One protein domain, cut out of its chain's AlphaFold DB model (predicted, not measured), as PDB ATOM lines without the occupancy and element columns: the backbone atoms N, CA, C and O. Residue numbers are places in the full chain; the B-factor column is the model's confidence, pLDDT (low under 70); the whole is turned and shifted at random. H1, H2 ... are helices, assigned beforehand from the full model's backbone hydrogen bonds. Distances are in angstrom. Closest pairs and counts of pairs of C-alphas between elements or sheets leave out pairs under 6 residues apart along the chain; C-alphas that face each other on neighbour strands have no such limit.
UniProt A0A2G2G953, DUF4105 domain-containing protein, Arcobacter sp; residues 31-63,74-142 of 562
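What this domain is: This is residues 31 to 63 and 74 to 142 of the 562 residues of the protein "DUF4105 domain-containing protein" of Arcobacter sp (UniProt A0A2G2G953). Two groups of helices sit at the two ends of an elongated body, with H5 in the middle between them. At one end H1 and H2 run side by side in opposite ways with H3 across both; at the other H4 and H7 run side by side in opposite ways, H5 meets H7 nearly at a right angle, and the short H6 sits at the corner between H5 and H7. The printed part has 102 residues with seven named helices, H1 to H7 in order, and no named strand; the class is all helix. The whole is compact, with a radius of gyration of the C-alphas of 13.3 A, and spans 43 by 25 by 24 A.

How they stand to each other: H1, residues 31 to 39, and H2, residues 45 to 63, form a helical hairpin at a shallow tilt of 6 degrees, opposite ways. They only just touch, with 3 pairs of C-alphas within 8 A, the closest being Lys 33 and Ile 55 at 6.5 A; H2 touches H1 with residues 48 to 55 alone. H3, residues 76 to 86, touches H1 about perpendicular at 86 degrees, the closest C-alphas being Gln 32 and Thr 76 at 5.7 A. H3 also touches H5, residues 113 to 122, opposite ways at a steep tilt of 42 degrees; the closest C-alphas, Ser 81 and Ala 114, are 5.0 A apart. H4, residues 96 to 105, touches H7, residues 131 to 141, opposite ways at a shallow tilt of 10 degrees, with the C-alphas of Phe 98 and Tyr 136 closest at 7.3 A. H5 touches H7 about perpendicular at 87 degrees, with the C-alphas of Tyr 120 and Ser 134 closest at 6.6 A. H6, residues 126 to 129, touches H7 only at the corner, with the C-alphas of Ser 127 and Ser 134 closest at 5.1 A. H3 and H4 are apart. In H1, H2, H3, H4, H5 and H7 every O i to N i+4 pair is within hydrogen-bond range; H6 is too short for such a pair.

Where its parts are: H1 begins at C-alpha 31, (-0.567, -11.345, 50.368), and is 12.8 A long from first to last C-alpha. H2 is the longest, at 27.0 A, and ends at C-alpha 63, (-2.098, 1.014, 60.654). H3 measures 15.7 A, H4 14.3 A, H5 14.0 A and H6 5.1 A. H7 measures 15.2 A and ends at C-alpha 141, (22.098, -3.257, 43.149).

The domain as a whole: The C-alphas farthest apart, those of Lys 63 and Ile 104, are 43.0 A apart. Residues 64 to 73 are not printed, and C-alphas 63 and 74 are 19.4 A apart across the cut. Of the links that are printed whole, no link is long. The mean pLDDT of the printed part is 89.2; residue 63 and residues 109 to 110 are under 70.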
ATOM      1  N   ILE A  31      -0.862 -10.326  51.386       85.88
ATOM      2  CA  ILE A  31      -0.567 -11.345  50.368       85.88
ATOM      3  C   ILE A  31       0.436 -10.789  49.351       85.88
ATOM      4  O   ILE A  31       1.466 -11.412  49.118       85.88
ATOM      5  N   GLN A  32       0.188  -9.587  48.820       87.50
ATOM      6  CA  GLN A  32       1.090  -8.926  47.868       87.50
ATOM      7  C   GLN A  32       2.464  -8.636  48.478       87.50
ATOM      8  O   GLN A  32       3.474  -8.857  47.818       87.50
ATOM      9  N   LYS A  33       2.517  -8.202  49.745       88.44
ATOM     10  CA  LYS A  33       3.778  -8.005  50.484       88.44
ATOM     11  C   LYS A  33       4.596  -9.300  50.512       88.44
ATOM     12  O   LYS A  33       5.748  -9.309  50.090       88.44
ATOM     13  N   SER A  34       3.968 -10.410  50.910       88.81
ATOM     14  CA  SER A  34       4.620 -11.726  50.934       88.81
ATOM     15  C   SER A  34       5.048 -12.205  49.543       88.81
ATOM     16  O   SER A  34       6.094 -12.835  49.400       88.81
ATOM     17  N   GLU A  35       4.257 -11.934  48.505       90.94
ATOM     18  CA  GLU A  35       4.626 -12.259  47.124       90.94
ATOM     19  C   GLU A  35       5.848 -11.469  46.657       90.94
ATOM     20  O   GLU A  35       6.772 -12.076  46.123       90.94
ATOM     21  N   ILE A  36       5.902 -10.159  46.915       90.38
ATOM     22  CA  ILE A  36       7.061  -9.320  46.584       90.38
ATOM     23  C   ILE A  36       8.307  -9.823  47.315       90.38
ATOM     24  O   ILE A  36       9.348 -10.005  46.687       90.38
ATOM     25  N   GLU A  37       8.210 -10.134  48.611       92.12
ATOM     26  CA  GLU A  37       9.338 -10.678  49.377       92.12
ATOM     27  C   GLU A  37       9.872 -11.993  48.795       92.12
ATOM     28  O   GLU A  37      11.084 -12.214  48.777       92.12
ATOM     29  N   LYS A  38       8.998 -12.861  48.267       92.12
ATOM     30  CA  LYS A  38       9.423 -14.105  47.602       92.12
ATOM     31  C   LYS A  38      10.236 -13.838  46.334       92.12
ATOM     32  O   LYS A  38      11.127 -14.630  46.029       92.12
ATOM     33  N   LEU A  39       9.964 -12.746  45.614       90.12
ATOM     34  CA  LEU A  39      10.711 -12.366  44.409       90.12
ATOM     35  C   LEU A  39      12.143 -11.895  44.713       90.12
ATOM     36  O   LEU A  39      13.010 -11.957  43.843       90.12
ATOM     37  N   LEU A  40      12.415 -11.459  45.947       89.56
ATOM     38  CA  LEU A  40      13.744 -11.009  46.387       89.56
ATOM     39  C   LEU A  40      14.708 -12.172  46.656       89.56
ATOM     40  O   LEU A  40      15.905 -11.964  46.849       89.56
ATOM     41  N   HIS A  41      14.213 -13.410  46.662       83.69
ATOM     42  CA  HIS A  41      15.042 -14.581  46.909       83.69
ATOM     43  C   HIS A  41      16.172 -14.695  45.867       83.69
ATOM     44  O   HIS A  41      15.914 -14.721  44.666       83.69
ATOM     45  N   LYS A  42      17.422 -14.843  46.341       82.06
ATOM     46  CA  LYS A  42      18.676 -14.842  45.547       82.06
ATOM     47  C   LYS A  42      19.067 -13.495  44.924       82.06
ATOM     48  O   LYS A  42      19.918 -13.485  44.041       82.06
ATOM     49  N   ARG A  43      18.493 -12.380  45.377       90.00
ATOM     50  CA  ARG A  43      18.965 -11.037  45.013       90.00
ATOM     51  C   ARG A  43      20.006 -10.535  46.003       90.00
ATOM     52  O   ARG A  43      20.238 -11.141  47.052       90.00
ATOM     53  N   SER A  44      20.659  -9.433  45.652       91.38
ATOM     54  CA  SER A  44      21.605  -8.781  46.549       91.38
ATOM     55  C   SER A  44      20.917  -8.328  47.839       91.38
ATOM     56  O   SER A  44      19.763  -7.896  47.834       91.38
ATOM     57  N   LYS A  45      21.667  -8.361  48.949       92.44
ATOM     58  CA  LYS A  45      21.183  -7.857  50.243       92.44
ATOM     59  C   LYS A  45      20.719  -6.404  50.160       92.44
ATOM     60  O   LYS A  45      19.720  -6.058  50.768       92.44
ATOM     61  N   LEU A  46      21.409  -5.589  49.359       93.38
ATOM     62  CA  LEU A  46      21.062  -4.186  49.144       93.38
ATOM     63  C   LEU A  46      19.635  -4.026  48.599       93.38
ATOM     64  O   LEU A  46      18.847  -3.278  49.165       93.38
ATOM     65  N   LEU A  47      19.288  -4.731  47.516       93.88
ATOM     66  CA  LEU A  47      17.946  -4.642  46.931       93.88
ATOM     67  C   LEU A  47      16.882  -5.212  47.874       93.88
ATOM     68  O   LEU A  47      15.789  -4.657  47.988       93.88
ATOM     69  N   GLU A  48      17.216  -6.307  48.558       93.50
ATOM     70  CA  GLU A  48      16.327  -6.940  49.526       93.50
ATOM     71  C   GLU A  48      15.980  -5.995  50.689       93.50
ATOM     72  O   GLU A  48      14.804  -5.830  51.014       93.50
ATOM     73  N   GLU A  49      16.983  -5.346  51.286       94.31
ATOM     74  CA  GLU A  49      16.816  -4.393  52.389       94.31
ATOM     75  C   GLU A  49      16.002  -3.168  51.961       94.31
ATOM     76  O   GLU A  49      15.056  -2.789  52.654       94.31
ATOM     77  N   LEU A  50      16.305  -2.599  50.788       94.38
ATOM     78  CA  LEU A  50      15.591  -1.438  50.256       94.38
ATOM     79  C   LEU A  50      14.087  -1.707  50.116       94.38
ATOM     80  O   LEU A  50      13.287  -0.909  50.605       94.38
ATOM     81  N   ILE A  51      13.707  -2.829  49.492       93.19
ATOM     82  CA  ILE A  51      12.297  -3.175  49.246       93.19
ATOM     83  C   ILE A  51      11.583  -3.581  50.540       93.19
ATOM     84  O   ILE A  51      10.430  -3.198  50.747       93.19
ATOM     85  N   LYS A  52      12.240  -4.324  51.438       93.25
ATOM     86  CA  LYS A  52      11.637  -4.709  52.725       93.25
ATOM     87  C   LYS A  52      11.340  -3.509  53.616       93.25
ATOM     88  O   LYS A  52      10.317  -3.496  54.299       93.25
ATOM     89  N   GLU A  53      12.202  -2.501  53.604       93.12
ATOM     90  CA  GLU A  53      11.953  -1.268  54.344       93.12
ATOM     91  C   GLU A  53      10.745  -0.502  53.778       93.12
ATOM     92  O   GLU A  53       9.911  -0.050  54.558       93.12
ATOM     93  N   GLU A  54      10.560  -0.454  52.455       92.56
ATOM     94  CA  GLU A  54       9.347   0.133  51.852       92.56
ATOM     95  C   GLU A  54       8.074  -0.632  52.233       92.56
ATOM     96  O   GLU A  54       7.063  -0.037  52.608       92.56
ATOM     97  N   ILE A  55       8.126  -1.967  52.227       90.81
ATOM     98  CA  ILE A  55       7.016  -2.812  52.697       90.81
ATOM     99  C   ILE A  55       6.680  -2.516  54.169       90.81
ATOM    100  O   ILE A  55       5.505  -2.513  54.564       90.81
ATOM    101  N   TYR A  56       7.698  -2.268  54.998       90.62
ATOM    102  CA  TYR A  56       7.521  -1.904  56.400       90.62
ATOM    103  C   TYR A  56       6.874  -0.519  56.559       90.62
ATOM    104  O   TYR A  56       5.931  -0.381  57.346       90.62
ATOM    105  N   LEU A  57       7.321   0.481  55.793       87.94
ATOM    106  CA  LEU A  57       6.754   1.834  55.796       87.94
ATOM    107  C   LEU A  57       5.286   1.841  55.343       87.94
ATOM    108  O   LEU A  57       4.438   2.391  56.051       87.94
ATOM    109  N   ASP A  58       4.954   1.140  54.255       86.25
ATOM    110  CA  ASP A  58       3.568   0.968  53.791       86.25
ATOM    111  C   ASP A  58       2.683   0.315  54.871       86.25
ATOM    112  O   ASP A  58       1.569   0.759  55.153       86.25
ATOM    113  N   SER A  59       3.205  -0.704  55.562       84.31
ATOM    114  CA  SER A  59       2.493  -1.375  56.661       84.31
ATOM    115  C   SER A  59       2.241  -0.469  57.868       84.31
ATOM    116  O   SER A  59       1.256  -0.658  58.587       84.31
ATOM    117  N   ARG A  60       3.121   0.503  58.124       82.69
ATOM    118  CA  ARG A  60       2.925   1.500  59.181       82.69
ATOM    119  C   ARG A  60       1.845   2.508  58.788       82.69
ATOM    120  O   ARG A  60       0.953   2.763  59.593       82.69
ATOM    121  N   ALA A  61       1.874   2.989  57.547       77.19
ATOM    122  CA  ALA A  61       0.854   3.885  57.011       77.19
ATOM    123  C   ALA A  61      -0.549   3.233  56.980       77.19
ATOM    124  O   ALA A  61      -1.539   3.905  57.270       77.19
ATOM    125  N   GLU A  62      -0.647   1.922  56.703       73.31
ATOM    126  CA  GLU A  62      -1.902   1.143  56.788       73.31
ATOM    127  C   GLU A  62      -2.492   1.181  58.211       73.31
ATOM    128  O   GLU A  62      -3.684   1.436  58.382       73.31
ATOM    129  N   LYS A  63      -1.658   0.990  59.245       69.44
ATOM    130  CA  LYS A  63      -2.098   1.014  60.654       69.44
ATOM    131  C   LYS A  63      -2.585   2.391  61.107       69.44
ATOM    132  O   LYS A  63      -3.479   2.465  61.945       69.44
ATOM    133  N   LYS A  74      -4.917  -5.810  43.206       71.88
ATOM    134  CA  LYS A  74      -3.735  -5.481  42.397       71.88
ATOM    135  C   LYS A  74      -2.925  -6.764  42.144       71.88
ATOM    136  O   LYS A  74      -2.785  -7.608  43.032       71.88
ATOM    137  N   SER A  75      -2.374  -6.920  40.953       87.50
ATOM    138  CA  SER A  75      -1.324  -7.906  40.683       87.50
ATOM    139  C   SER A  75      -0.052  -7.590  41.487       87.50
ATOM    140  O   SER A  75       0.126  -6.475  41.983       87.50
ATOM    141  N   THR A  76       0.867  -8.554  41.610       88.19
ATOM    142  CA  THR A  76       2.162  -8.340  42.282       88.19
ATOM    143  C   THR A  76       2.982  -7.227  41.607       88.19
ATOM    144  O   THR A  76       3.642  -6.451  42.293       88.19
ATOM    145  N   GLU A  77       2.900  -7.098  40.278       89.50
ATOM    146  CA  GLU A  77       3.561  -6.026  39.514       89.50
ATOM    147  C   GLU A  77       2.972  -4.646  39.832       89.50
ATOM    148  O   GLU A  77       3.711  -3.689  40.064       89.50
ATOM    149  N   GLU A  78       1.644  -4.534  39.898       88.38
ATOM    150  CA  GLU A  78       0.964  -3.289  40.276       88.38
ATOM    151  C   GLU A  78       1.230  -2.916  41.739       88.38
ATOM    152  O   GLU A  78       1.373  -1.737  42.059       88.38
ATOM    153  N   ALA A  79       1.333  -3.908  42.629       89.00
ATOM    154  CA  ALA A  79       1.699  -3.698  44.025       89.00
ATOM    155  C   ALA A  79       3.149  -3.204  44.170       89.00
ATOM    156  O   ALA A  79       3.390  -2.253  44.913       89.00
ATOM    157  N   LEU A  80       4.101  -3.782  43.430       89.25
ATOM    158  CA  LEU A  80       5.477  -3.280  43.401       89.25
ATOM    159  C   LEU A  80       5.532  -1.871  42.801       89.25
ATOM    160  O   LEU A  80       6.160  -0.988  43.370       89.25
ATOM    161  N   SER A  81       4.827  -1.634  41.695       88.56
ATOM    162  CA  SER A  81       4.745  -0.309  41.071       88.56
ATOM    163  C   SER A  81       4.201   0.744  42.030       88.56
ATOM    164  O   SER A  81       4.707   1.858  42.055       88.56
ATOM    165  N   TYR A  82       3.204   0.388  42.843       87.31
ATOM    166  CA  TYR A  82       2.682   1.250  43.897       87.31
ATOM    167  C   TYR A  82       3.753   1.602  44.938       87.31
ATOM    168  O   TYR A  82       3.955   2.782  45.200       87.31
ATOM    169  N   LEU A  83       4.477   0.611  45.476       88.12
ATOM    170  CA  LEU A  83       5.551   0.866  46.447       88.12
ATOM    171  C   LEU A  83       6.612   1.818  45.882       88.12
ATOM    172  O   LEU A  83       7.054   2.740  46.556       88.12
ATOM    173  N   LEU A  84       6.989   1.624  44.617       89.25
ATOM    174  CA  LEU A  84       7.996   2.450  43.952       89.25
ATOM    175  C   LEU A  84       7.494   3.856  43.584       89.25
ATOM    176  O   LEU A  84       8.309   4.724  43.299       89.25
ATOM    177  N   LEU A  85       6.181   4.096  43.547       86.25
ATOM    178  CA  LEU A  85       5.624   5.436  43.327       86.25
ATOM    179  C   LEU A  85       5.567   6.262  44.617       86.25
ATOM    180  O   LEU A  85       5.639   7.486  44.541       86.25
ATOM    181  N   GLU A  86       5.437   5.603  45.770       84.56
ATOM    182  CA  GLU A  86       5.345   6.254  47.083       84.56
ATOM    183  C   GLU A  86       6.708   6.410  47.782       84.56
ATOM    184  O   GLU A  86       6.827   7.200  48.716       84.56
ATOM    185  N   THR A  87       7.740   5.684  47.337       88.38
ATOM    186  CA  THR A  87       9.084   5.764  47.928       88.38
ATOM    187  C   THR A  87       9.777   7.097  47.624       88.38
ATOM    188  O   THR A  87       9.721   7.625  46.510       88.38
ATOM    189  N   ASP A  88      10.504   7.626  48.608       88.50
ATOM    190  CA  ASP A  88      11.434   8.749  48.453       88.50
ATOM    191  C   ASP A  88      12.888   8.289  48.220       88.50
ATOM    192  O   ASP A  88      13.786   9.110  47.982       88.50
ATOM    193  N   LYS A  89      13.131   6.971  48.229       91.38
ATOM    194  CA  LYS A  89      14.455   6.378  48.047       91.38
ATOM    195  C   LYS A  89      14.881   6.409  46.594       91.38
ATOM    196  O   LYS A  89      14.398   5.649  45.751       91.38
ATOM    197  N   LYS A  90      15.881   7.235  46.305       91.25
ATOM    198  CA  LYS A  90      16.425   7.412  44.952       91.25
ATOM    199  C   LYS A  90      16.932   6.105  44.339       91.25
ATOM    200  O   LYS A  90      16.844   5.932  43.129       91.25
ATOM    201  N   GLU A  91      17.424   5.173  45.148       92.19
ATOM    202  CA  GLU A  91      17.914   3.858  44.732       92.19
ATOM    203  C   GLU A  91      16.817   2.992  44.099       92.19
ATOM    204  O   GLU A  91      17.103   2.189  43.210       92.19
ATOM    205  N   LEU A  92      15.561   3.185  44.504       92.81
ATOM    206  CA  LEU A  92      14.394   2.464  43.994       92.81
ATOM    207  C   LEU A  92      13.656   3.217  42.876       92.81
ATOM    208  O   LEU A  92      12.661   2.721  42.355       92.81
ATOM    209  N   LEU A  93      14.161   4.380  42.466       91.69
ATOM    210  CA  LEU A  93      13.608   5.176  41.376       91.69
ATOM    211  C   LEU A  93      14.490   5.087  40.124       91.69
ATOM    212  O   LEU A  93      15.675   4.746  40.194       91.69
ATOM    213  N   ALA A  94      13.896   5.404  38.972       92.62
ATOM    214  CA  ALA A  94      14.633   5.561  37.722       92.62
ATOM    215  C   ALA A  94      15.695   6.661  37.860       92.62
ATOM    216  O   ALA A  94      15.429   7.713  38.442       92.62
ATOM    217  N   ASP A  95      16.875   6.423  37.296       93.38
ATOM    218  CA  ASP A  95      17.920   7.431  37.147       93.38
ATOM    219  C   ASP A  95      18.186   7.735  35.665       93.38
ATOM    220  O   ASP A  95      17.596   7.129  34.766       93.38
ATOM    221  N   ASP A  96      19.103   8.667  35.410       92.44
ATOM    222  CA  ASP A  96      19.454   9.081  34.050       92.44
ATOM    223  C   ASP A  96      19.973   7.914  33.195       92.44
ATOM    224  O   ASP A  96      19.721   7.876  31.992       92.44
ATOM    225  N   LYS A  97      20.645   6.922  33.801       91.94
ATOM    226  CA  LYS A  97      21.153   5.745  33.079       91.94
ATOM    227  C   LYS A  97      20.026   4.820  32.638       91.94
ATOM    228  O   LYS A  97      20.122   4.219  31.570       91.94
ATOM    229  N   PHE A  98      18.973   4.682  33.443       93.56
ATOM    230  CA  PHE A  98      17.788   3.925  33.048       93.56
ATOM    231  C   PHE A  98      17.043   4.602  31.892       93.56
ATOM    232  O   PHE A  98      16.604   3.928  30.957       93.56
ATOM    233  N   GLU A  99      16.914   5.928  31.933       91.94
ATOM    234  CA  GLU A  99      16.264   6.675  30.854       91.94
ATOM    235  C   GLU A  99      17.102   6.665  29.565       91.94
ATOM    236  O   GLU A  99      16.550   6.443  28.486       91.94
ATOM    237  N   GLU A 100      18.431   6.777  29.659       89.88
ATOM    238  CA  GLU A 100      19.336   6.586  28.517       89.88
ATOM    239  C   GLU A 100      19.193   5.179  27.921       89.88
ATOM    240  O   GLU A 100      19.066   5.026  26.703       89.88
ATOM    241  N   LEU A 101      19.133   4.148  28.771       91.88
ATOM    242  CA  LEU A 101      18.937   2.774  28.323       91.88
ATOM    243  C   LEU A 101      17.626   2.614  27.541       91.88
ATOM    244  O   LEU A 101      17.631   2.016  26.469       91.88
ATOM    245  N   LYS A 102      16.522   3.196  28.026       91.00
ATOM    246  CA  LYS A 102      15.238   3.199  27.304       91.00
ATOM    247  C   LYS A 102      15.335   3.863  25.934       91.00
ATOM    248  O   LYS A 102      14.691   3.400  24.991       91.00
ATOM    249  N   GLU A 103      16.124   4.928  25.795       88.19
ATOM    250  CA  GLU A 103      16.356   5.537  24.482       88.19
ATOM    251  C   GLU A 103      17.134   4.608  23.538       88.19
ATOM    252  O   GLU A 103      16.817   4.554  22.346       88.19
ATOM    253  N   ILE A 104      18.122   3.873  24.056       88.75
ATOM    254  CA  ILE A 104      19.013   2.991  23.282       88.75
ATOM    255  C   ILE A 104      18.322   1.698  22.851       88.75
ATOM    256  O   ILE A 104      18.495   1.269  21.708       88.75
ATOM    257  N   THR A 105      17.521   1.091  23.726       89.25
ATOM    258  CA  THR A 105      16.718  -0.102  23.410       89.25
ATOM    259  C   THR A 105      15.447   0.248  22.657       89.25
ATOM    260  O   THR A 105      14.842  -0.632  22.059       89.25
ATOM    261  N   GLY A 106      15.044   1.525  22.635       83.62
ATOM    262  CA  GLY A 106      13.811   1.976  21.992       83.62
ATOM    263  C   GLY A 106      12.559   1.457  22.698       83.62
ATOM    264  O   GLY A 106      11.520   1.283  22.050       83.62
ATOM    265  N   ALA A 107      12.664   1.200  24.005       81.50
ATOM    266  CA  ALA A 107      11.582   0.691  24.828       81.50
ATOM    267  C   ALA A 107      10.345   1.598  24.751       81.50
ATOM    268  O   ALA A 107      10.417   2.829  24.670       81.50
ATOM    269  N   LYS A 108       9.162   0.976  24.768       75.56
ATOM    270  CA  LYS A 108       7.887   1.703  24.698       75.56
ATOM    271  C   LYS A 108       7.705   2.578  25.936       75.56
ATOM    272  O   LYS A 108       8.129   2.216  27.024       75.56
ATOM    273  N   ALA A 109       6.949   3.670  25.801       62.75
ATOM    274  CA  ALA A 109       6.617   4.552  26.926       62.75
ATOM    275  C   ALA A 109       5.929   3.826  28.104       62.75
ATOM    276  O   ALA A 109       6.029   4.275  29.240       62.75
ATOM    277  N   SER A 110       5.251   2.702  27.843       64.31
ATOM    278  CA  SER A 110       4.645   1.849  28.872       64.31
ATOM    279  C   SER A 110       5.657   1.025  29.678       64.31
ATOM    280  O   SER A 110       5.297   0.508  30.729       64.31
ATOM    281  N   TYR A 111       6.895   0.868  29.197       76.25
ATOM    282  CA  TYR A 111       7.960   0.161  29.905       76.25
ATOM    283  C   TYR A 111       8.544   1.078  30.984       76.25
ATOM    284  O   TYR A 111       9.452   1.881  30.749       76.25
ATOM    285  N   SER A 112       7.931   1.021  32.165       87.00
ATOM    286  CA  SER A 112       8.342   1.790  33.335       87.00
ATOM    287  C   SER A 112       9.486   1.102  34.077       87.00
ATOM    288  O   SER A 112       9.693  -0.106  33.957       87.00
ATOM    289  N   TYR A 113      10.188   1.866  34.915       92.50
ATOM    290  CA  TYR A 113      11.178   1.324  35.845       92.50
ATOM    291  C   TYR A 113      10.621   0.195  36.708       92.50
ATOM    292  O   TYR A 113      11.262  -0.838  36.868       92.50
ATOM    293  N   ALA A 114       9.399   0.368  37.213       91.50
ATOM    294  CA  ALA A 114       8.736  -0.630  38.035       91.50
ATOM    295  C   ALA A 114       8.468  -1.934  37.274       91.50
ATOM    296  O   ALA A 114       8.738  -3.006  37.807       91.50
ATOM    297  N   SER A 115       8.002  -1.850  36.022       90.94
ATOM    298  CA  SER A 115       7.780  -3.039  35.188       90.94
ATOM    299  C   SER A 115       9.100  -3.743  34.863       90.94
ATOM    300  O   SER A 115       9.206  -4.963  34.987       90.94
ATOM    301  N   ALA A 116      10.146  -2.978  34.533       92.75
ATOM    302  CA  ALA A 116      11.481  -3.513  34.292       92.75
ATOM    303  C   ALA A 116      12.055  -4.202  35.543       92.75
ATOM    304  O   ALA A 116      12.533  -5.333  35.459       92.75
ATOM    305  N   LEU A 117      11.939  -3.571  36.718       94.44
ATOM    306  CA  LEU A 117      12.395  -4.141  37.986       94.44
ATOM    307  C   LEU A 117      11.587  -5.384  38.365       94.44
ATOM    308  O   LEU A 117      12.161  -6.383  38.792       94.44
ATOM    309  N   PHE A 118      10.267  -5.361  38.176       93.38
ATOM    310  CA  PHE A 118       9.418  -6.524  38.410       93.38
ATOM    311  C   PHE A 118       9.863  -7.716  37.557       93.38
ATOM    312  O   PHE A 118      10.039  -8.816  38.079       93.38
ATOM    313  N   LYS A 119      10.106  -7.499  36.258       92.31
ATOM    314  CA  LYS A 119      10.599  -8.542  35.348       92.31
ATOM    315  C   LYS A 119      11.994  -9.018  35.736       92.31
ATOM    316  O   LYS A 119      12.209 -10.226  35.770       92.31
ATOM    317  N   TYR A 120      12.893  -8.105  36.104       93.25
ATOM    318  CA  TYR A 120      14.216  -8.444  36.623       93.25
ATOM    319  C   TYR A 120      14.131  -9.378  37.833       93.25
ATOM    320  O   TYR A 120      14.882 -10.347  37.913       93.25
ATOM    321  N   LEU A 121      13.195  -9.120  38.751       92.62
ATOM    322  CA  LEU A 121      12.979  -9.928  39.948       92.62
ATOM    323  C   LEU A 121      12.312 -11.281  39.640       92.62
ATOM    324  O   LEU A 121      12.750 -12.301  40.174       92.62
ATOM    325  N   ASN A 122      11.288 -11.295  38.780       92.00
ATOM    326  CA  ASN A 122      10.388 -12.433  38.569       92.00
ATOM    327  C   ASN A 122      10.793 -13.384  37.422       92.00
ATOM    328  O   ASN A 122      10.563 -14.591  37.521       92.00
ATOM    329  N   ASP A 123      11.377 -12.880  36.329       90.25
ATOM    330  CA  ASP A 123      11.757 -13.704  35.173       90.25
ATOM    331  C   ASP A 123      13.165 -14.294  35.353       90.25
ATOM    332  O   ASP A 123      14.178 -13.596  35.329       90.25
ATOM    333  N   LYS A 124      13.238 -15.624  35.476       88.19
ATOM    334  CA  LYS A 124      14.501 -16.372  35.599       88.19
ATOM    335  C   LYS A 124      15.399 -16.274  34.364       88.19
ATOM    336  O   LYS A 124      16.575 -16.573  34.462       88.19
ATOM    337  N   ASN A 125      14.853 -15.903  33.208       88.50
ATOM    338  CA  ASN A 125      15.602 -15.746  31.964       88.50
ATOM    339  C   ASN A 125      15.815 -14.269  31.603       88.50
ATOM    340  O   ASN A 125      16.231 -13.980  30.481       88.50
ATOM    341  N   TYR A 126      15.541 -13.334  32.522       91.19
ATOM    342  CA  TYR A 126      15.626 -11.898  32.244       91.19
ATOM    343  C   TYR A 126      17.000 -11.484  31.709       91.19
ATOM    344  O   TYR A 126      17.082 -10.773  30.716       91.19
ATOM    345  N   SER A 127      18.077 -12.025  32.285       91.94
ATOM    346  CA  SER A 127      19.460 -11.792  31.843       91.94
ATOM    347  C   SER A 127      19.726 -12.180  30.387       91.94
ATOM    348  O   SER A 127      20.595 -11.598  29.744       91.94
ATOM    349  N   CYS A 128      18.977 -13.146  29.851       92.12
ATOM    350  CA  CYS A 128      19.141 -13.635  28.484       92.12
ATOM    351  C   CYS A 128      18.127 -13.057  27.503       92.12
ATOM    352  O   CYS A 128      18.373 -13.115  26.302       92.12
ATOM    353  N   LYS A 129      17.011 -12.513  27.999       92.06
ATOM    354  CA  LYS A 129      16.025 -11.791  27.190       92.06
ATOM    355  C   LYS A 129      16.371 -10.311  27.073       92.06
ATOM    356  O   LYS A 129      16.306  -9.765  25.984       92.06
ATOM    357  N   GLN A 130      16.760  -9.677  28.171       93.88
ATOM    358  CA  GLN A 130      17.065  -8.249  28.247       93.88
ATOM    359  C   GLN A 130      18.434  -8.025  28.917       93.88
ATOM    360  O   GLN A 130      18.497  -7.518  30.044       93.88
ATOM    361  N   PRO A 131      19.542  -8.481  28.292       94.38
ATOM    362  CA  PRO A 131      20.885  -8.380  28.864       94.38
ATOM    363  C   PRO A 131      21.287  -6.956  29.282       94.38
ATOM    364  O   PRO A 131      21.885  -6.806  30.350       94.38
ATOM    365  N   LEU A 132      20.902  -5.918  28.534       94.50
ATOM    366  CA  LEU A 132      21.210  -4.523  28.855       94.50
ATOM    367  C   LEU A 132      20.520  -4.066  30.144       94.50
ATOM    368  O   LEU A 132      21.176  -3.559  31.059       94.50
ATOM    369  N   TYR A 133      19.211  -4.298  30.270       94.75
ATOM    370  CA  TYR A 133      18.485  -3.989  31.508       94.75
ATOM    371  C   TYR A 133      18.965  -4.842  32.680       94.75
ATOM    372  O   TYR A 133      19.096  -4.353  33.805       94.75
ATOM    373  N   SER A 134      19.280  -6.114  32.432       94.62
ATOM    374  CA  SER A 134      19.850  -6.984  33.454       94.62
ATOM    375  C   SER A 134      21.209  -6.484  33.936       94.62
ATOM    376  O   SER A 134      21.520  -6.649  35.114       94.62
ATOM    377  N   GLN A 135      22.031  -5.904  33.058       93.62
ATOM    378  CA  GLN A 135      23.292  -5.274  33.439       93.62
ATOM    379  C   GLN A 135      23.072  -4.023  34.271       93.62
ATOM    380  O   GLN A 135      23.665  -3.910  35.343       93.62
ATOM    381  N   TYR A 136      22.161  -3.153  33.843       94.81
ATOM    382  CA  TYR A 136      21.788  -1.970  34.606       94.81
ATOM    383  C   TYR A 136      21.389  -2.315  36.053       94.81
ATOM    384  O   TYR A 136      21.950  -1.758  37.001       94.81
ATOM    385  N   PHE A 137      20.471  -3.269  36.248       95.31
ATOM    386  CA  PHE A 137      20.015  -3.642  37.592       95.31
ATOM    387  C   PHE A 137      21.091  -4.358  38.412       95.31
ATOM    388  O   PHE A 137      21.228  -4.078  39.606       95.31
ATOM    389  N   ALA A 138      21.886  -5.231  37.788       94.12
ATOM    390  CA  ALA A 138      22.986  -5.902  38.473       94.12
ATOM    391  C   ALA A 138      24.039  -4.899  38.973       94.12
ATOM    392  O   ALA A 138      24.446  -4.960  40.134       94.12
ATOM    393  N   ASP A 139      24.420  -3.924  38.145       93.19
ATOM    394  CA  ASP A 139      25.395  -2.895  38.510       93.19
ATOM    395  C   ASP A 139      24.858  -1.942  39.586       93.19
ATOM    396  O   ASP A 139      25.596  -1.579  40.518       93.19
ATOM    397  N   ARG A 140      23.576  -1.566  39.475       94.31
ATOM    398  CA  ARG A 140      22.875  -0.699  40.432       94.31
ATOM    399  C   ARG A 140      22.807  -1.334  41.812       94.31
ATOM    400  O   ARG A 140      23.180  -0.702  42.796       94.31
ATOM    401  N   TYR A 141      22.371  -2.587  41.881       95.31
ATOM    402  CA  TYR A 141      22.098  -3.257  43.149       95.31
ATOM    403  C   TYR A 141      23.222  -4.173  43.627       95.31
ATOM    404  O   TYR A 141      23.074  -4.812  44.667       95.31
ATOM    405  N   LYS A 142      24.351  -4.235  42.910       94.00
ATOM    406  CA  LYS A 142      25.466  -5.161  43.189       94.00
ATOM    407  C   LYS A 142      25.008  -6.618  43.208       94.00
ATOM    408  O   LYS A 142      25.437  -7.410  44.046       94.00
TER     409      LYS A 142